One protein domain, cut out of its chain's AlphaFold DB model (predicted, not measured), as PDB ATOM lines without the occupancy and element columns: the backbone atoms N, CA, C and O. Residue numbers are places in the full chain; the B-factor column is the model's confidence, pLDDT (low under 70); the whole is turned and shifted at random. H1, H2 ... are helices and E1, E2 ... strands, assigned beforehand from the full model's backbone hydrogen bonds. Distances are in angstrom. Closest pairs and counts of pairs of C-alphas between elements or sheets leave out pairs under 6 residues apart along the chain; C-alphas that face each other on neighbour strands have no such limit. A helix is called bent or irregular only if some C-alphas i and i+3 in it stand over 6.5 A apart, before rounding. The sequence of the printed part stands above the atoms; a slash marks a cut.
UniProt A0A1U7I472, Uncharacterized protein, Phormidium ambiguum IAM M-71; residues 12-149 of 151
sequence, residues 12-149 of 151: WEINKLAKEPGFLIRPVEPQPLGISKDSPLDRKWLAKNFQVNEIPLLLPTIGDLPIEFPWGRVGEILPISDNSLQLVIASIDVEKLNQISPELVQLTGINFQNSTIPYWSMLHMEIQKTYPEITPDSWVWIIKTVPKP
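What this domain is: This is residues 12 to 149 of the 151 residues of an uncharacterized protein of Phormidium ambiguum IAM M-71 (UniProt A0A1U7I472). A strongly twisted three-stranded sheet has H1 and H3 over one face and the irregular H2 over the other, while H4 packs on H3; the long link from E1 to H2 reaches far out as a loop around Asn 53. The printed part has 138 residues, in order H1 E1 H2 E2 H3 H4 E3. The antiparallel sheet runs E1 E3 E2; the class is mixed, with 56 residues, under half, in named elements. The whole is compact, radius of gyration of the C-alphas 16.6 A, spans 56 by 38 by 23 A.

How they stand to each other: H1, residues 12 to 17, is on the sheet at a height of 8.5 A. E1, residues 22 to 27, is antiparallel to E3, residues 139 to 148, with N 24 and O 143 2.9 A apart. H2, residues 62 to 67, is on the opposite face from H1, over E2, residues 86 to 96; the closest C-alphas, Gly 63 and Val 94, are 6.4 A apart. E2 bends by 67 degrees at residue 90 and is antiparallel to E3, with N 93 and O 142 2.9 A apart. H3, residues 102 to 108, stands up from the sheet over E1, on the same face as H1; its closest C-alpha pair with E1 is Thr 108 and Phe 23, 4.9 A. H3 and H4, residues 119 to 128, touch, closest at C-alphas 102 and 119, 6.3 A, at 36 degrees, only just a steep tilt, the same way. Every O i to N i+4 pair is within hydrogen-bond range in H1, H3 and H4; H2 has 0 of 2, and 1 of 3 O i to N i+3 pairs.

Where its parts are: H1 begins at C-alpha 12 (23.498, -1.384, -29.923). E1 spans 17.1 A, E2 27.3 A, H4 14.3 A and E3 28.0 A. H2 is irregular: C-alphas 63 and 66 are 8.2 A apart. E3 ends at C-alpha 148 (28.346, -14.496, -19.060).

The domain as a whole: The farthest C-alphas, Asn 53 and Asn 114, are 59.5 A apart. The printed part has no cut; the links E1 to H2 and H2 to E2 are long. Residues 47 to 52, 55 to 58, 66 to 67 and 112 to 115 have pLDDT under 70.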
ATOM      1  N   TRP A  12      23.582  -2.150 -31.167       84.69
ATOM      2  CA  TRP A  12      23.498  -1.384 -29.923       84.69
ATOM      3  C   TRP A  12      23.132  -2.274 -28.732       84.69
ATOM      4  O   TRP A  12      23.723  -2.105 -27.666       84.69
ATOM      5  N   GLU A  13      22.248  -3.260 -28.926       90.88
ATOM      6  CA  GLU A  13      21.928  -4.263 -27.906       90.88
ATOM      7  C   GLU A  13      23.181  -5.055 -27.537       90.88
ATOM      8  O   GLU A  13      23.519  -5.150 -26.361       90.88
ATOM      9  N   ILE A  14      23.932  -5.540 -28.532       90.06
ATOM     10  CA  ILE A  14      25.195  -6.260 -28.312       90.06
ATOM     11  C   ILE A  14      26.178  -5.390 -27.517       90.06
ATOM     12  O   ILE A  14      26.685  -5.807 -26.476       90.06
ATOM     13  N   ASN A  15      26.405  -4.149 -27.957       87.88
ATOM     14  CA  ASN A  15      27.350  -3.231 -27.317       87.88
ATOM     15  C   ASN A  15      26.986  -2.885 -25.866       87.88
ATOM     16  O   ASN A  15      27.886  -2.640 -25.056       87.88
ATOM     17  N   LYS A  16      25.689  -2.817 -25.545       89.81
ATOM     18  CA  LYS A  16      25.196  -2.591 -24.182       89.81
ATOM     19  C   LYS A  16      25.353  -3.854 -23.338       89.81
ATOM     20  O   LYS A  16      25.991  -3.814 -22.289       89.81
ATOM     21  N   LEU A  17      24.809  -4.966 -23.822       92.56
ATOM     22  CA  LEU A  17      24.691  -6.213 -23.068       92.56
ATOM     23  C   LEU A  17      26.024  -6.938 -22.882       92.56
ATOM     24  O   LEU A  17      26.154  -7.721 -21.950       92.56
ATOM     25  N   ALA A  18      27.038  -6.650 -23.701       90.00
ATOM     26  CA  ALA A  18      28.396  -7.150 -23.491       90.00
ATOM     27  C   ALA A  18      29.096  -6.543 -22.261       90.00
ATOM     28  O   ALA A  18      30.072  -7.112 -21.774       90.00
ATOM     29  N   LYS A  19      28.640  -5.383 -21.769       89.44
ATOM     30  CA  LYS A  19      29.320  -4.633 -20.698       89.44
ATOM     31  C   LYS A  19      28.681  -4.835 -19.333       89.44
ATOM     32  O   LYS A  19      29.382  -4.823 -18.327       89.44
ATOM     33  N   GLU A  20      27.363  -4.987 -19.294       91.19
ATOM     34  CA  GLU A  20      26.599  -5.031 -18.052       91.19
ATOM     35  C   GLU A  20      25.236  -5.707 -18.248       91.19
ATOM     36  O   GLU A  20      24.777  -5.854 -19.385       91.19
ATOM     37  N   PRO A  21      24.568  -6.123 -17.155       93.31
ATOM     38  CA  PRO A  21      23.188  -6.579 -17.216       93.31
ATOM     39  C   PRO A  21      22.264  -5.538 -17.852       93.31
ATOM     40  O   PRO A  21      22.396  -4.339 -17.602       93.31
ATOM     41  N   GLY A  22      21.282  -6.001 -18.614       93.38
ATOM     42  CA  GLY A  22      20.334  -5.121 -19.286       93.38
ATOM     43  C   GLY A  22      19.028  -5.817 -19.616       93.38
ATOM     44  O   GLY A  22      18.736  -6.903 -19.108       93.38
ATOM     45  N   PHE A  23      18.229  -5.160 -20.450       94.19
ATOM     46  CA  PHE A  23      16.922  -5.657 -20.859       94.19
ATOM     47  C   PHE A  23      16.802  -5.710 -22.377       94.19
ATOM     48  O   PHE A  23      17.198  -4.781 -23.077       94.19
ATOM     49  N   LEU A  24      16.204  -6.794 -22.863       94.38
ATOM     50  CA  LEU A  24      15.716  -6.927 -24.227       94.38
ATOM     51  C   LEU A  24      14.196  -6.847 -24.208       94.38
ATOM     52  O   LEU A  24      13.548  -7.443 -23.345       94.38
ATOM     53  N   ILE A  25      13.638  -6.128 -25.177       93.19
ATOM     54  CA  ILE A  25      12.194  -5.992 -25.345       93.19
ATOM     55  C   ILE A  25      11.819  -6.603 -26.686       93.19
ATOM     56  O   ILE A  25      12.420  -6.272 -27.712       93.19
ATOM     57  N   ARG A  26      10.870  -7.539 -26.675       92.88
ATOM     58  CA  ARG A  26      10.437  -8.272 -27.872       92.88
ATOM     59  C   ARG A  26       8.920  -8.431 -27.894       92.88
ATOM     60  O   ARG A  26       8.329  -8.552 -26.826       92.88
ATOM     61  N   PRO A  27       8.277  -8.433 -29.071       92.25
ATOM     62  CA  PRO A  27       6.836  -8.631 -29.161       92.25
ATOM     63  C   PRO A  27       6.415  -9.978 -28.569       92.25
ATOM     64  O   PRO A  27       7.102 -10.989 -28.726       92.25
ATOM     65  N   VAL A  28       5.269  -9.988 -27.893       91.31
ATOM     66  CA  VAL A  28       4.574 -11.227 -27.538       91.31
ATOM     67  C   VAL A  28       3.783 -11.699 -28.757       91.31
ATOM     68  O   VAL A  28       2.961 -10.959 -29.293       91.31
ATOM     69  N   GLU A  29       4.002 -12.929 -29.212       87.56
ATOM     70  CA  GLU A  29       3.321 -13.464 -30.393       87.56
ATOM     71  C   GLU A  29       2.697 -14.830 -30.094       87.56
ATOM     72  O   GLU A  29       3.423 -15.731 -29.673       87.56
ATOM     73  N   PRO A  30       1.379 -15.009 -30.325       87.50
ATOM     74  CA  PRO A  30       0.403 -14.026 -30.835       87.50
ATOM     75  C   PRO A  30      -0.001 -12.955 -29.800       87.50
ATOM     76  O   PRO A  30      -0.151 -13.261 -28.638       87.50
ATOM     77  N   GLN A  31      -0.301 -11.709 -30.170       90.50
ATOM     78  CA  GLN A  31      -0.709 -10.693 -29.174       90.50
ATOM     79  C   GLN A  31      -1.924 -11.137 -28.311       90.50
ATOM     80  O   GLN A  31      -2.985 -11.406 -28.888       90.50
ATOM     81  N   PRO A  32      -1.799 -11.212 -26.966       90.00
ATOM     82  CA  PRO A  32      -2.910 -11.529 -26.074       90.00
ATOM     83  C   PRO A  32      -3.970 -10.425 -26.069       90.00
ATOM     84  O   PRO A  32      -3.657  -9.231 -26.118       90.00
ATOM     85  N   LEU A  33      -5.235 -10.811 -25.934       87.75
ATOM     86  CA  LEU A  33      -6.338  -9.877 -25.727       87.75
ATOM     87  C   LEU A  33      -6.470  -9.529 -24.241       87.75
ATOM     88  O   LEU A  33      -6.816 -10.374 -23.424       87.75
ATOM     89  N   GLY A  34      -6.250  -8.266 -23.881       88.00
ATOM     90  CA  GLY A  34      -6.444  -7.818 -22.505       88.00
ATOM     91  C   GLY A  34      -6.038  -6.372 -22.268       88.00
ATOM     92  O   GLY A  34      -5.237  -5.789 -23.004       88.00
ATOM     93  N   ILE A  35      -6.615  -5.781 -21.223       87.94
ATOM     94  CA  ILE A  35      -6.334  -4.392 -20.846       87.94
ATOM     95  C   ILE A  35      -5.195  -4.286 -19.827       87.94
ATOM     96  O   ILE A  35      -4.485  -3.283 -19.843       87.94
ATOM     97  N   SER A  36      -5.007  -5.316 -18.996       91.12
ATOM     98  CA  SER A  36      -4.054  -5.374 -17.880       91.12
ATOM     99  C   SER A  36      -3.443  -6.772 -17.741       91.12
ATOM    100  O   SER A  36      -3.966  -7.731 -18.309       91.12
ATOM    101  N   LYS A  37      -2.357  -6.893 -16.960       90.62
ATOM    102  CA  LYS A  37      -1.696  -8.186 -16.707       90.62
ATOM    103  C   LYS A  37      -2.647  -9.198 -16.053       90.62
ATOM    104  O   LYS A  37      -2.556 -10.378 -16.356       90.62
ATOM    105  N   ASP A  38      -3.609  -8.731 -15.257       90.62
ATOM    106  CA  ASP A  38      -4.616  -9.572 -14.588       90.62
ATOM    107  C   ASP A  38      -5.748 -10.043 -15.519       90.62
ATOM    108  O   ASP A  38      -6.645 -10.776 -15.101       90.62
ATOM    109  N   SER A  39      -5.760  -9.602 -16.782       90.12
ATOM    110  CA  SER A  39      -6.755 -10.071 -17.750       90.12
ATOM    111  C   SER A  39      -6.536 -11.564 -18.037       90.12
ATOM    112  O   SER A  39      -5.383 -11.976 -18.188       90.12
ATOM    113  N   PRO A  40      -7.600 -12.384 -18.140       88.19
ATOM    114  CA  PRO A  40      -7.466 -13.794 -18.489       88.19
ATOM    115  C   PRO A  40      -6.772 -13.980 -19.837       88.19
ATOM    116  O   PRO A  40      -7.044 -13.234 -20.780       88.19
ATOM    117  N   LEU A  41      -5.935 -15.009 -19.949       87.12
ATOM    118  CA  LEU A  41      -5.365 -15.400 -21.231       87.12
ATOM    119  C   LEU A  41      -6.449 -15.861 -22.198       87.12
ATOM    120  O   LEU A  41      -7.393 -16.570 -21.840       87.12
ATOM    121  N   ASP A  42      -6.296 -15.460 -23.455       78.75
ATOM    122  CA  ASP A  42      -7.208 -15.868 -24.508       78.75
ATOM    123  C   ASP A  42      -6.892 -17.278 -25.037       78.75
ATOM    124  O   ASP A  42      -5.843 -17.876 -24.791       78.75
ATOM    125  N   ARG A  43      -7.835 -17.826 -25.807       71.88
ATOM    126  CA  ARG A  43      -7.782 -19.208 -26.306       71.88
ATOM    127  C   ARG A  43      -6.594 -19.511 -27.224       71.88
ATOM    128  O   ARG A  43      -6.354 -20.685 -27.474       71.88
ATOM    129  N   LYS A  44      -5.889 -18.509 -27.764       78.19
ATOM    130  CA  LYS A  44      -4.700 -18.755 -28.597       78.19
ATOM    131  C   LYS A  44      -3.497 -19.159 -27.750       78.19
ATOM    132  O   LYS A  44      -2.675 -19.926 -28.231       78.19
ATOM    133  N   TRP A  45      -3.446 -18.669 -26.513       78.31
ATOM    134  CA  TRP A  45      -2.410 -18.963 -25.519       78.31
ATOM    135  C   TRP A  45      -2.756 -20.162 -24.635       78.31
ATOM    136  O   TRP A  45      -1.889 -20.821 -24.069       78.31
ATOM    137  N   LEU A  46      -4.044 -20.475 -24.498       72.38
ATOM    138  CA  LEU A  46      -4.486 -21.653 -23.764       72.38
ATOM    139  C   LEU A  46      -4.422 -22.886 -24.677       72.38
ATOM    140  O   LEU A  46      -5.382 -23.213 -25.370       72.38
ATOM    141  N   ALA A  47      -3.309 -23.621 -24.634       62.78
ATOM    142  CA  ALA A  47      -3.128 -24.852 -25.411       62.78
ATOM    143  C   ALA A  47      -4.145 -25.976 -25.085       62.78
ATOM    144  O   ALA A  47      -4.254 -26.950 -25.835       62.78
ATOM    145  N   LYS A  48      -4.876 -25.891 -23.961       59.16
ATOM    146  CA  LYS A  48      -5.886 -26.872 -23.526       59.16
ATOM    147  C   LYS A  48      -7.060 -26.190 -22.826       59.16
ATOM    148  O   LYS A  48      -6.898 -25.159 -22.183       59.16
ATOM    149  N   ASN A  49      -8.235 -26.816 -22.892       61.53
ATOM    150  CA  ASN A  49      -9.383 -26.423 -22.074       61.53
ATOM    151  C   ASN A  49      -9.093 -26.729 -20.594       61.53
ATOM    152  O   ASN A  49      -8.823 -27.875 -20.235       61.53
ATOM    153  N   PHE A  50      -9.161 -25.709 -19.739       66.06
ATOM    154  CA  PHE A  50      -8.903 -25.805 -18.301       66.06
ATOM    155  C   PHE A  50     -10.181 -26.203 -17.542       66.06
ATOM    156  O   PHE A  50     -10.861 -25.365 -16.952       66.06
ATOM    157  N   GLN A  51     -10.532 -27.491 -17.590       67.38
ATOM    158  CA  GLN A  51     -11.667 -28.062 -16.855       67.38
ATOM    159  C   GLN A  51     -11.272 -29.371 -16.161       67.38
ATOM    160  O   GLN A  51     -10.590 -30.206 -16.755       67.38
ATOM    161  N   VAL A  52     -11.744 -29.573 -14.927       58.12
ATOM    162  CA  VAL A  52     -11.702 -30.865 -14.217       58.12
ATOM    163  C   VAL A  52     -13.117 -31.175 -13.748       58.12
ATOM    164  O   VAL A  52     -13.676 -30.414 -12.967       58.12
ATOM    165  N   ASN A  53     -13.703 -32.279 -14.221       71.69
ATOM    166  CA  ASN A  53     -15.074 -32.692 -13.882       71.69
ATOM    167  C   ASN A  53     -16.112 -31.565 -14.059       71.69
ATOM    168  O   ASN A  53     -16.904 -31.316 -13.159       71.69
ATOM    169  N   GLU A  54     -16.064 -30.852 -15.191       71.00
ATOM    170  CA  GLU A  54     -16.953 -29.713 -15.505       71.00
ATOM    171  C   GLU A  54     -16.755 -28.463 -14.623       71.00
ATOM    172  O   GLU A  54     -17.406 -27.443 -14.843       71.00
ATOM    173  N   ILE A  55     -15.803 -28.488 -13.682       63.06
ATOM    174  CA  ILE A  55     -15.419 -27.331 -12.872       63.06
ATOM    175  C   ILE A  55     -14.325 -26.549 -13.617       63.06
ATOM    176  O   ILE A  55     -13.279 -27.128 -13.944       63.06
ATOM    177  N   PRO A  56     -14.520 -25.246 -13.894       63.94
ATOM    178  CA  PRO A  56     -13.473 -24.394 -14.444       63.94
ATOM    179  C   PRO A  56     -12.303 -24.298 -13.459       63.94
ATOM    180  O   PRO A  56     -12.493 -23.912 -12.305       63.94
ATOM    181  N   LEU A  57     -11.091 -24.637 -13.901       65.31
ATOM    182  CA  LEU A  57      -9.886 -24.286 -13.147       65.31
ATOM    183  C   LEU A  57      -9.627 -22.776 -13.288       65.31
ATOM    184  O   LEU A  57     -10.070 -22.163 -14.263       65.31
ATOM    185  N   LEU A  58      -8.915 -22.178 -12.324       69.00
ATOM    186  CA  LEU A  58      -8.458 -20.784 -12.408       69.00
ATOM    187  C   LEU A  58      -7.790 -20.544 -13.770       69.00
ATOM    188  O   LEU A  58      -6.853 -21.253 -14.138       69.00
ATOM    189  N   LEU A  59      -8.315 -19.578 -14.526       75.50
ATOM    190  CA  LEU A  59      -7.770 -19.201 -15.825       75.50
ATOM    191  C   LEU A  59      -6.471 -18.422 -15.592       75.50
ATOM    192  O   LEU A  59      -6.518 -17.431 -14.858       75.50
ATOM    193  N   PRO A  60      -5.338 -18.833 -16.191       83.81
ATOM    194  CA  PRO A  60      -4.113 -18.054 -16.096       83.81
ATOM    195  C   PRO A  60      -4.335 -16.678 -16.729       83.81
ATOM    196  O   PRO A  60      -5.104 -16.521 -17.684       83.81
ATOM    197  N   THR A  61      -3.681 -15.680 -16.164       89.00
ATOM    198  CA  THR A  61      -3.732 -14.290 -16.607       89.00
ATOM    199  C   THR A  61      -2.577 -13.987 -17.552       89.00
ATOM    200  O   THR A  61      -1.644 -14.777 -17.688       89.00
ATOM    201  N   ILE A  62      -2.616 -12.841 -18.230       89.62
ATOM    202  CA  ILE A  62      -1.509 -12.394 -19.085       89.62
ATOM    203  C   ILE A  62      -0.200 -12.318 -18.286       89.62
ATOM    204  O   ILE A  62       0.845 -12.686 -18.809       89.62
ATOM    205  N   GLY A  63      -0.244 -11.923 -17.011       87.44
ATOM    206  CA  GLY A  63       0.922 -11.935 -16.121       87.44
ATOM    207  C   GLY A  63       1.520 -13.331 -15.893       87.44
ATOM    208  O   GLY A  63       2.710 -13.446 -15.612       87.44
ATOM    209  N   ASP A  64       0.734 -14.391 -16.100       84.94
ATOM    210  CA  ASP A  64       1.148 -15.794 -15.987       84.94
ATOM    211  C   ASP A  64       1.725 -16.355 -17.298       84.94
ATOM    212  O   ASP A  64       1.742 -17.570 -17.517       84.94
ATOM    213  N   LEU A  65       2.243 -15.503 -18.186       80.00
ATOM    214  CA  LEU A  65       2.776 -15.921 -19.484       80.00
ATOM    215  C   LEU A  65       4.142 -16.658 -19.543       80.00
ATOM    216  O   LEU A  65       4.552 -16.960 -20.663       80.00
ATOM    217  N   PRO A  66       4.884 -17.078 -18.490       62.88
ATOM    218  CA  PRO A  66       6.185 -17.728 -18.719       62.88
ATOM    219  C   PRO A  66       6.107 -19.187 -19.226       62.88
ATOM    220  O   PRO A  66       7.132 -19.864 -19.299       62.88
ATOM    221  N   ILE A  67       4.922 -19.694 -19.587       63.44
ATOM    222  CA  ILE A  67       4.721 -21.074 -20.068       63.44
ATOM    223  C   ILE A  67       5.144 -21.247 -21.541       63.44
ATOM    224  O   ILE A  67       5.565 -22.337 -21.926       63.44
ATOM    225  N   GLU A  68       5.097 -20.184 -22.349       71.62
ATOM    226  CA  GLU A  68       5.337 -20.242 -23.803       71.62
ATOM    227  C   GLU A  68       6.443 -19.283 -24.285       71.62
ATOM    228  O   GLU A  68       6.531 -18.961 -25.471       71.62
ATOM    229  N   PHE A  69       7.326 -18.833 -23.386       85.69
ATOM    230  CA  PHE A  69       8.443 -17.966 -23.765       85.69
ATOM    231  C   PHE A  69       9.359 -18.656 -24.803       85.69
ATOM    232  O   PHE A  69       9.894 -19.737 -24.534       85.69
ATOM    233  N   PRO A  70       9.578 -18.060 -25.992       87.50
ATOM    234  CA  PRO A  70      10.137 -18.791 -27.130       87.50
ATOM    235  C   PRO A  70      11.661 -18.968 -27.091       87.50
ATOM    236  O   PRO A  70      12.191 -19.733 -27.897       87.50
ATOM    237  N   TRP A  71      12.361 -18.280 -26.182       90.75
ATOM    238  CA  TRP A  71      13.829 -18.237 -26.135       90.75
ATOM    239  C   TRP A  71      14.446 -18.949 -24.919       90.75
ATOM    240  O   TRP A  71      15.612 -18.716 -24.616       90.75
ATOM    241  N   GLY A  72      13.693 -19.808 -24.223       89.75
ATOM    242  CA  GLY A  72      14.211 -20.655 -23.138       89.75
ATOM    243  C   GLY A  72      13.574 -20.382 -21.777       89.75
ATOM    244  O   GLY A  72      12.384 -20.092 -21.675       89.75
ATOM    245  N   ARG A  73      14.345 -20.528 -20.701       91.06
ATOM    246  CA  ARG A  73      13.884 -20.338 -19.316       91.06
ATOM    247  C   ARG A  73      14.859 -19.490 -18.514       91.06
ATOM    248  O   ARG A  73      16.035 -19.370 -18.844       91.06
ATOM    249  N   VAL A  74      14.372 -18.928 -17.410       92.81
ATOM    250  CA  VAL A  74      15.231 -18.244 -16.435       92.81
ATOM    251  C   VAL A  74      16.356 -19.185 -15.983       92.81
ATOM    252  O   VAL A  74      16.106 -20.325 -15.601       92.81
ATOM    253  N   GLY A  75      17.594 -18.696 -16.043       93.38
ATOM    254  CA  GLY A  75      18.823 -19.437 -15.765       93.38
ATOM    255  C   GLY A  75      19.486 -20.068 -16.994       93.38
ATOM    256  O   GLY A  75      20.653 -20.450 -16.910       93.38
ATOM    257  N   GLU A  76      18.799 -20.152 -18.134       93.88
ATOM    258  CA  GLU A  76      19.364 -20.694 -19.374       93.88
ATOM    259  C   GLU A  76      20.126 -19.627 -20.173       93.88
ATOM    260  O   GLU A  76      19.949 -18.418 -19.986       93.88
ATOM    261  N   ILE A  77      21.005 -20.089 -21.069       94.19
ATOM    262  CA  ILE A  77      21.673 -19.217 -22.037       94.19
ATOM    263  C   ILE A  77      20.644 -18.827 -23.096       94.19
ATOM    264  O   ILE A  77      20.058 -19.696 -23.739       94.19
ATOM    265  N   LEU A  78      20.456 -17.525 -23.290       93.88
ATOM    266  CA  LEU A  78      19.612 -16.986 -24.344       93.88
ATOM    267  C   LEU A  78      20.223 -17.360 -25.707       93.88
ATOM    268  O   LEU A  78      21.366 -16.973 -25.976       93.88
ATOM    269  N   PRO A  79      19.502 -18.090 -26.576       93.06
ATOM    270  CA  PRO A  79      20.002 -18.459 -27.891       93.06
ATOM    271  C   PRO A  79      20.018 -17.221 -28.788       93.06
ATOM    272  O   PRO A  79      18.998 -16.852 -29.366       93.06
ATOM    273  N   ILE A  80      21.171 -16.563 -28.897       92.62
ATOM    274  CA  ILE A  80      21.376 -15.403 -29.773       92.62
ATOM    275  C   ILE A  80      22.234 -15.782 -30.982       92.62
ATOM    276  O   ILE A  80      23.031 -16.714 -30.915       92.62
ATOM    277  N   SER A  81      22.078 -15.070 -32.099       88.44
ATOM    278  CA  SER A  81      22.848 -15.364 -33.319       88.44
ATOM    279  C   SER A  81      24.322 -14.955 -33.239       88.44
ATOM    280  O   SER A  81      25.119 -15.375 -34.075       88.44
ATOM    281  N   ASP A  82      24.672 -14.085 -32.290       86.38
ATOM    282  CA  ASP A  82      26.027 -13.566 -32.128       86.38
ATOM    283  C   ASP A  82      26.847 -14.456 -31.182       86.38
ATOM    284  O   ASP A  82      26.597 -14.508 -29.980       86.38
ATOM    285  N   ASN A  83      27.858 -15.132 -31.728       82.81
ATOM    286  CA  ASN A  83      28.718 -16.043 -30.972       82.81
ATOM    287  C   ASN A  83      29.767 -15.329 -30.099       82.81
ATOM    288  O   ASN A  83      30.478 -15.997 -29.352       82.81
ATOM    289  N   SER A  84      29.900 -14.002 -30.201       85.62
ATOM    290  CA  SER A  84      30.833 -13.194 -29.402       85.62
ATOM    291  C   SER A  84      30.257 -12.749 -28.056       85.62
ATOM    292  O   SER A  84      30.957 -12.113 -27.268       85.62
ATOM    293  N   LEU A  85      29.000 -13.100 -27.773       90.31
ATOM    294  CA  LEU A  85      28.302 -12.765 -26.541       90.31
ATOM    295  C   LEU A  85      27.545 -13.991 -26.007       90.31
ATOM    296  O   LEU A  85      26.880 -14.702 -26.752       90.31
ATOM    297  N   GLN A  86      27.623 -14.243 -24.701       93.62
ATOM    298  CA  GLN A  86      26.733 -15.184 -24.019       93.62
ATOM    299  C   GLN A  86      25.905 -14.425 -22.995       93.62
ATOM    300  O   GLN A  86      26.446 -13.726 -22.141       93.62
ATOM    301  N   LEU A  87      24.587 -14.578 -23.073       95.19
ATOM    302  CA  LEU A  87      23.645 -13.948 -22.158       95.19
ATOM    303  C   LEU A  87      22.892 -15.021 -21.390       95.19
ATOM    304  O   LEU A  87      22.381 -15.961 -21.986       95.19
ATOM    305  N   VAL A  88      22.797 -14.867 -20.075       96.19
ATOM    306  CA  VAL A  88      21.915 -15.682 -19.235       96.19
ATOM    307  C   VAL A  88      20.604 -14.938 -19.035       96.19
ATOM    308  O   VAL A  88      20.611 -13.741 -18.737       96.19
ATOM    309  N   ILE A  89      19.484 -15.643 -19.173       95.81
ATOM    310  CA  ILE A  89      18.153 -15.107 -18.881       95.81
ATOM    311  C   ILE A  89      18.009 -14.999 -17.362       95.81
ATOM    312  O   ILE A  89      17.936 -16.007 -16.665       95.81
ATOM    313  N   ALA A  90      17.969 -13.782 -16.830       95.56
ATOM    314  CA  ALA A  90      17.871 -13.543 -15.391       95.56
ATOM    315  C   ALA A  90      16.419 -13.431 -14.908       95.56
ATOM    316  O   ALA A  90      16.105 -13.859 -13.801       95.56
ATOM    317  N   SER A  91      15.533 -12.861 -15.724       94.94
ATOM    318  CA  SER A  91      14.091 -12.829 -15.474       94.94
ATOM    319  C   SER A  91      13.333 -12.569 -16.770       94.94
ATOM    320  O   SER A  91      13.876 -11.974 -17.703       94.94
ATOM    321  N   ILE A  92      12.075 -12.993 -16.806       93.94
ATOM    322  CA  ILE A  92      11.141 -12.734 -17.900       93.94
ATOM    323  C   ILE A  92       9.889 -12.132 -17.268       93.94
ATOM    324  O   ILE A  92       9.382 -12.670 -16.286       93.94
ATOM    325  N   ASP A  93       9.421 -11.024 -17.820       93.69
ATOM    326  CA  ASP A  93       8.140 -10.399 -17.492       93.69
ATOM    327  C   ASP A  93       7.432 -10.019 -18.803       93.69
ATOM    328  O   ASP A  93       7.994 -10.148 -19.896       93.69
ATOM    329  N   VAL A  94       6.189  -9.571 -18.708       93.00
ATOM    330  CA  VAL A  94       5.364  -9.124 -19.825       93.00
ATOM    331  C   VAL A  94       4.663  -7.830 -19.455       93.00
ATOM    332  O   VAL A  94       4.106  -7.721 -18.371       93.00
ATOM    333  N   GLU A  95       4.664  -6.839 -20.336       93.06
ATOM    334  CA  GLU A  95       4.007  -5.552 -20.090       93.06
ATOM    335  C   GLU A  95       3.523  -4.935 -21.400       93.06
ATOM    336  O   GLU A  95       3.952  -5.348 -22.479       93.06
ATOM    337  N   LYS A  96       2.621  -3.951 -21.333       92.88
ATOM    338  CA  LYS A  96       2.327  -3.135 -22.510       92.88
ATOM    339  C   LYS A  96       3.469  -2.172 -22.781       92.88
ATOM    340  O   LYS A  96       4.030  -1.586 -21.858       92.88
ATOM    341  N   LEU A  97       3.766  -1.950 -24.055       92.31
ATOM    342  CA  LEU A  97       4.869  -1.088 -24.471       92.31
ATOM    343  C   LEU A  97       4.781   0.339 -23.890       92.31
ATOM    344  O   LEU A  97       5.789   0.886 -23.450       92.31
ATOM    345  N   ASN A  98       3.584   0.931 -23.841       90.25
ATOM    346  CA  ASN A  98       3.344   2.259 -23.261       90.25
ATOM    347  C   ASN A  98       3.357   2.306 -21.722       90.25
ATOM    348  O   ASN A  98       3.274   3.399 -21.161       90.25
ATOM    349  N   GLN A  99       3.448   1.159 -21.048       91.38
ATOM    350  CA  GLN A  99       3.491   1.051 -19.586       91.38
ATOM    351  C   GLN A  99       4.912   0.820 -19.053       91.38
ATOM    352  O   GLN A  99       5.146   0.999 -17.861       91.38
ATOM    353  N   ILE A 100       5.876   0.501 -19.925       90.50
ATOM    354  CA  ILE A 100       7.266   0.263 -19.526       90.50
ATOM    355  C   ILE A 100       7.856   1.512 -18.876       90.50
ATOM    356  O   ILE A 100       7.892   2.581 -19.481       90.50
ATOM    357  N   SER A 101       8.374   1.358 -17.658       89.06
ATOM    358  CA  SER A 101       8.983   2.460 -16.906       89.06
ATOM    359  C   SER A 101      10.189   3.100 -17.625       89.06
ATOM    360  O   SER A 101      10.962   2.390 -18.280       89.06
ATOM    361  N   PRO A 102      10.418   4.421 -17.473       84.88
ATOM    362  CA  PRO A 102      11.585   5.108 -18.035       84.88
ATOM    363  C   PRO A 102      12.922   4.454 -17.666       84.88
ATOM    364  O   PRO A 102      13.840   4.397 -18.486       84.88
ATOM    365  N   GLU A 103      13.031   3.956 -16.435       87.19
ATOM    366  CA  GLU A 103      14.218   3.298 -15.898       87.19
ATOM    367  C   GLU A 103      14.532   2.019 -16.679       87.19
ATOM    368  O   GLU A 103      15.675   1.809 -17.091       87.19
ATOM    369  N   LEU A 104      13.518   1.189 -16.951       89.12
ATOM    370  CA  LEU A 104      13.685  -0.005 -17.780       89.12
ATOM    371  C   LEU A 104      14.131   0.356 -19.192       89.12
ATOM    372  O   LEU A 104      15.024  -0.299 -19.733       89.12
ATOM    373  N   VAL A 105      13.570   1.420 -19.775       87.62
ATOM    374  CA  VAL A 105      13.966   1.822 -21.124       87.62
ATOM    375  C   VAL A 105      15.438   2.253 -21.165       87.62
ATOM    376  O   VAL A 105      16.171   1.840 -22.062       87.62
ATOM    377  N   GLN A 106      15.927   2.998 -20.171       84.12
ATOM    378  CA  GLN A 106      17.352   3.363 -20.067       84.12
ATOM    379  C   GLN A 106      18.269   2.137 -19.983       84.12
ATOM    380  O   GLN A 106      19.356   2.118 -20.568       84.12
ATOM    381  N   LEU A 107      17.821   1.084 -19.298       87.62
ATOM    382  CA  LEU A 107      18.576  -0.159 -19.142       87.62
ATOM    383  C   LEU A 107      18.600  -1.030 -20.406       87.62
ATOM    384  O   LEU A 107      19.416  -1.949 -20.482       87.62
ATOM    385  N   THR A 108      17.797  -0.714 -21.426       86.38
ATOM    386  CA  THR A 108      17.984  -1.295 -22.765       86.38
ATOM    387  C   THR A 108      19.236  -0.736 -23.450       86.38
ATOM    388  O   THR A 108      19.847  -1.414 -24.263       86.38
ATOM    389  N   GLY A 109      19.693   0.466 -23.077       82.62
ATOM    390  CA  GLY A 109      20.834   1.144 -23.706       82.62
ATOM    391  C   GLY A 109      20.446   2.210 -24.731       82.62
ATOM    392  O   GLY A 109      21.327   2.891 -25.256       82.62
ATOM    393  N   ILE A 110      19.151   2.412 -24.976       80.00
ATOM    394  CA  ILE A 110      18.653   3.587 -25.695       80.00
ATOM    395  C   ILE A 110      18.889   4.818 -24.801       80.00
ATOM    396  O   ILE A 110      18.517   4.830 -23.629       80.00
ATOM    397  N   ASN A 111      19.559   5.846 -25.327       70.75
ATOM    398  CA  ASN A 111      19.854   7.069 -24.580       70.75
ATOM    399  C   ASN A 111      18.768   8.130 -24.832       70.75
ATOM    400  O   ASN A 111      18.520   8.500 -25.977       70.75
ATOM    401  N   PHE A 112      18.154   8.634 -23.759       69.44
ATOM    402  CA  PHE A 112      17.058   9.618 -23.793       69.44
ATOM    403  C   PHE A 112      17.494  11.039 -23.439       69.44
ATOM    404  O   PHE A 112      16.664  11.949 -23.411       69.44
ATOM    405  N   GLN A 113      18.773  11.242 -23.111       59.47
ATOM    406  CA  GLN A 113      19.257  12.542 -22.664       59.47
ATOM    407  C   GLN A 113      19.067  13.572 -23.792       59.47
ATOM    408  O   GLN A 113      19.688  13.467 -24.848       59.47
ATOM    409  N   ASN A 114      18.202  14.564 -23.534       55.69
ATOM    410  CA  ASN A 114      17.863  15.730 -24.372       55.69
ATOM    411  C   ASN A 114      16.719  15.583 -25.392       55.69
ATOM    412  O   ASN A 114      16.601  16.417 -26.289       55.69
ATOM    413  N   SER A 115      15.841  14.587 -25.253       60.31
ATOM    414  CA  SER A 115      14.665  14.470 -26.123       60.31
ATOM    415  C   SER A 115      13.429  15.168 -25.542       60.31
ATOM    416  O   SER A 115      13.089  14.976 -24.377       60.31
ATOM    417  N   THR A 116      12.714  15.945 -26.362       70.44
ATOM    418  CA  THR A 116      11.348  16.425 -26.059       70.44
ATOM    419  C   THR A 116      10.285  15.344 -26.289       70.44
ATOM    420  O   THR A 116       9.109  15.555 -25.996       70.44
ATOM    421  N   ILE A 117      10.688  14.193 -26.831       72.31
ATOM    422  CA  ILE A 117       9.818  13.071 -27.172       72.31
ATOM    423  C   ILE A 117       9.666  12.169 -25.935       72.31
ATOM    424  O   ILE A 117      10.669  11.884 -25.275       72.31
ATOM    425  N   PRO A 118       8.453  11.672 -25.622       73.19
ATOM    426  CA  PRO A 118       8.265  10.693 -24.556       73.19
ATOM    427  C   PRO A 118       9.167   9.463 -24.743       73.19
ATOM    428  O   PRO A 118       9.298   8.936 -25.848       73.19
ATOM    429  N   TYR A 119       9.762   8.973 -23.653       74.69
ATOM    430  CA  TYR A 119      10.701   7.839 -23.662       74.69
ATOM    431  C   TYR A 119      10.115   6.582 -24.332       74.69
ATOM    432  O   TYR A 119      10.798   5.921 -25.115       74.69
ATOM    433  N   TRP A 120       8.830   6.289 -24.092       75.38
ATOM    434  CA  TRP A 120       8.140   5.140 -24.679       75.38
ATOM    435  C   TRP A 120       8.011   5.274 -26.197       75.38
ATOM    436  O   TRP A 120       8.074   4.272 -26.898       75.38
ATOM    437  N   SER A 121       7.884   6.496 -26.728       80.94
ATOM    438  CA  SER A 121       7.788   6.720 -28.172       80.94
ATOM    439  C   SER A 121       9.126   6.452 -28.855       80.94
ATOM    440  O   SER A 121       9.151   5.895 -29.943       80.94
ATOM    441  N   MET A 122      10.249   6.781 -28.210       82.25
ATOM    442  CA  MET A 122      11.578   6.452 -28.741       82.25
ATOM    443  C   MET A 122      11.852   4.945 -28.703       82.25
ATOM    444  O   MET A 122      12.355   4.396 -29.681       82.25
ATOM    445  N   LEU A 123      11.479   4.266 -27.612       85.25
ATOM    446  CA  LEU A 123      11.534   2.805 -27.545       85.25
ATOM    447  C   LEU A 123      10.672   2.169 -28.639       85.25
ATOM    448  O   LEU A 123      11.122   1.267 -29.339       85.25
ATOM    449  N   HIS A 124       9.445   2.663 -28.799       87.25
ATOM    450  CA  HIS A 124       8.516   2.204 -29.823       87.25
ATOM    451  C   HIS A 124       9.094   2.378 -31.226       87.25
ATOM    452  O   HIS A 124       9.106   1.414 -31.984       87.25
ATOM    453  N   MET A 125       9.659   3.548 -31.538       86.88
ATOM    454  CA  MET A 125      10.336   3.800 -32.812       86.88
ATOM    455  C   MET A 125      11.497   2.834 -33.063       86.88
ATOM    456  O   MET A 125      11.692   2.408 -34.199       86.88
ATOM    457  N   GLU A 126      12.280   2.495 -32.036       85.75
ATOM    458  CA  GLU A 126      13.396   1.560 -32.187       85.75
ATOM    459  C   GLU A 126      12.900   0.133 -32.438       85.75
ATOM    460  O   GLU A 126      13.352  -0.513 -33.381       85.75
ATOM    461  N   ILE A 127      11.917  -0.331 -31.662       86.19
ATOM    462  CA  ILE A 127      11.308  -1.658 -31.828       86.19
ATOM    463  C   ILE A 127      10.625  -1.778 -33.198       86.19
ATOM    464  O   ILE A 127      10.771  -2.804 -33.858       86.19
ATOM    465  N   GLN A 128       9.946  -0.727 -33.671       89.69
ATOM    466  CA  GLN A 128       9.251  -0.720 -34.963       89.69
ATOM    467  C   GLN A 128      10.169  -0.886 -36.175       89.69
ATOM    468  O   GLN A 128       9.703  -1.321 -37.227       89.69
ATOM    469  N   LYS A 129      11.469  -0.585 -36.054       87.44
ATOM    470  CA  LYS A 129      12.435  -0.867 -37.130       87.44
ATOM    471  C   LYS A 129      12.538  -2.362 -37.423       87.44
ATOM    472  O   LYS A 129      12.845  -2.736 -38.551       87.44
ATOM    473  N   THR A 130      12.307  -3.196 -36.411       84.94
ATOM    474  CA  THR A 130      12.341  -4.658 -36.515       84.94
ATOM    475  C   THR A 130      10.937  -5.258 -36.570       84.94
ATOM    476  O   THR A 130      10.729  -6.217 -37.306       84.94
ATOM    477  N   TYR A 131       9.980  -4.673 -35.846       89.12
ATOM    478  CA  TYR A 131       8.610  -5.167 -35.673       89.12
ATOM    479  C   TYR A 131       7.597  -4.067 -36.033       89.12
ATOM    480  O   TYR A 131       7.060  -3.398 -35.142       89.12
ATOM    481  N   PRO A 132       7.378  -3.792 -37.331       89.50
ATOM    482  CA  PRO A 132       6.585  -2.645 -37.786       89.50
ATOM    483  C   PRO A 132       5.117  -2.680 -37.330       89.50
ATOM    484  O   PRO A 132       4.476  -1.635 -37.230       89.50
ATOM    485  N   GLU A 133       4.582  -3.864 -37.036       90.12
ATOM    486  CA  GLU A 133       3.222  -4.099 -36.548       90.12
ATOM    487  C   GLU A 133       3.010  -3.742 -35.069       90.12
ATOM    488  O   GLU A 133       1.864  -3.629 -34.626       90.12
ATOM    489  N   ILE A 134       4.086  -3.540 -34.301       91.12
ATOM    490  CA  ILE A 134       3.988  -3.191 -32.885       91.12
ATOM    491  C   ILE A 134       3.405  -1.787 -32.723       91.12
ATOM    492  O   ILE A 134       3.839  -0.809 -33.339       91.12
ATOM    493  N   THR A 135       2.429  -1.687 -31.827       92.00
ATOM    494  CA  THR A 135       1.768  -0.445 -31.407       92.00
ATOM    495  C   THR A 135       2.037  -0.168 -29.922       92.00
ATOM    496  O   THR A 135       2.414  -1.089 -29.193       92.00
ATOM    497  N   PRO A 136       1.801   1.060 -29.422       90.50
ATOM    498  CA  PRO A 136       2.014   1.382 -28.008       90.50
ATOM    499  C   PRO A 136       1.218   0.506 -27.024       90.50
ATOM    500  O   PRO A 136       1.669   0.296 -25.905       90.50
ATOM    501  N   ASP A 137       0.071  -0.039 -27.437       92.12
ATOM    502  CA  ASP A 137      -0.761  -0.924 -26.606       92.12
ATOM    503  C   ASP A 137      -0.405  -2.415 -26.732       92.12
ATOM    504  O   ASP A 137      -1.069  -3.258 -26.124       92.12
ATOM    505  N   SER A 138       0.623  -2.753 -27.512       93.81
ATOM    506  CA  SER A 138       1.043  -4.142 -27.710       93.81
ATOM    507  C   SER A 138       1.735  -4.694 -26.468       93.81
ATOM    508  O   SER A 138       2.513  -3.999 -25.811       93.81
ATOM    509  N   TRP A 139       1.482  -5.968 -26.185       93.56
ATOM    510  CA  TRP A 139       2.180  -6.743 -25.169       93.56
ATOM    511  C   TRP A 139       3.578  -7.115 -25.653       93.56
ATOM    512  O   TRP A 139       3.762  -7.607 -26.772       93.56
ATOM    513  N   VAL A 140       4.566  -6.903 -24.795       93.94
ATOM    514  CA  VAL A 140       5.969  -7.208 -25.065       93.94
ATOM    515  C   VAL A 140       6.578  -7.995 -23.912       93.94
ATOM    516  O   VAL A 140       6.266  -7.766 -22.745       93.94
ATOM    517  N   TRP A 141       7.464  -8.924 -24.252       94.12
ATOM    518  CA  TRP A 141       8.356  -9.573 -23.309       94.12
ATOM    519  C   TRP A 141       9.395  -8.570 -22.826       94.12
ATOM    520  O   TRP A 141      10.033  -7.894 -23.636       94.12
ATOM    521  N   ILE A 142       9.610  -8.534 -21.516       94.69
ATOM    522  CA  ILE A 142      10.704  -7.828 -20.859       94.69
ATOM    523  C   ILE A 142      11.684  -8.889 -20.369       94.69
ATOM    524  O   ILE A 142      11.425  -9.610 -19.405       94.69
ATOM    525  N   ILE A 143      12.817  -9.004 -21.054       95.44
ATOM    526  CA  ILE A 143      13.794 -10.068 -20.830       95.44
ATOM    527  C   ILE A 143      15.014  -9.448 -20.169       95.44
ATOM    528  O   ILE A 143      15.802  -8.765 -20.824       95.44
ATOM    529  N   LYS A 144      15.199  -9.695 -18.873       95.75
ATOM    530  CA  LYS A 144      16.420  -9.291 -18.181       95.75
ATOM    531  C   LYS A 144      17.529 -10.274 -18.514       95.75
ATOM    532  O   LYS A 144      17.365 -11.480 -18.319       95.75
ATOM    533  N   THR A 145      18.672  -9.765 -18.944       95.94
ATOM    534  CA  THR A 145      19.837 -10.574 -19.298       95.94
ATOM    535  C   THR A 145      21.063 -10.160 -18.500       95.94
ATOM    536  O   THR A 145      21.198  -9.016 -18.063       95.94
ATOM    537  N   VAL A 146      21.959 -11.120 -18.279       95.75
ATOM    538  CA  VAL A 146      23.262 -10.899 -17.641       95.75
ATOM    539  C   VAL A 146      24.347 -11.458 -18.561       95.75
ATOM    540  O   VAL A 146      24.230 -12.620 -18.964       95.75
ATOM    541  N   PRO A 147      25.396 -10.682 -18.896       93.88
ATOM    542  CA  PRO A 147      26.522 -11.207 -19.652       93.88
ATOM    543  C   PRO A 147      27.243 -12.297 -18.869       93.88
ATOM    544  O   PRO A 147      27.571 -12.138 -17.691       93.88
ATOM    545  N   LYS A 148      27.514 -13.407 -19.550       90.69
ATOM    546  CA  LYS A 148      28.346 -14.496 -19.060       90.69
ATOM    547  C   LYS A 148      29.692 -14.439 -19.792       90.69
ATOM    548  O   LYS A 148      29.697 -14.499 -21.021       90.69
ATOM    549  N   PRO A 149      30.824 -14.327 -19.078       78.19
ATOM    550  CA  PRO A 149      32.133 -14.392 -19.712       78.19
ATOM    551  C   PRO A 149      32.343 -15.765 -20.365       78.19
ATOM    552  O   PRO A 149      31.900 -16.789 -19.837       78.19
TER     553      PRO A 149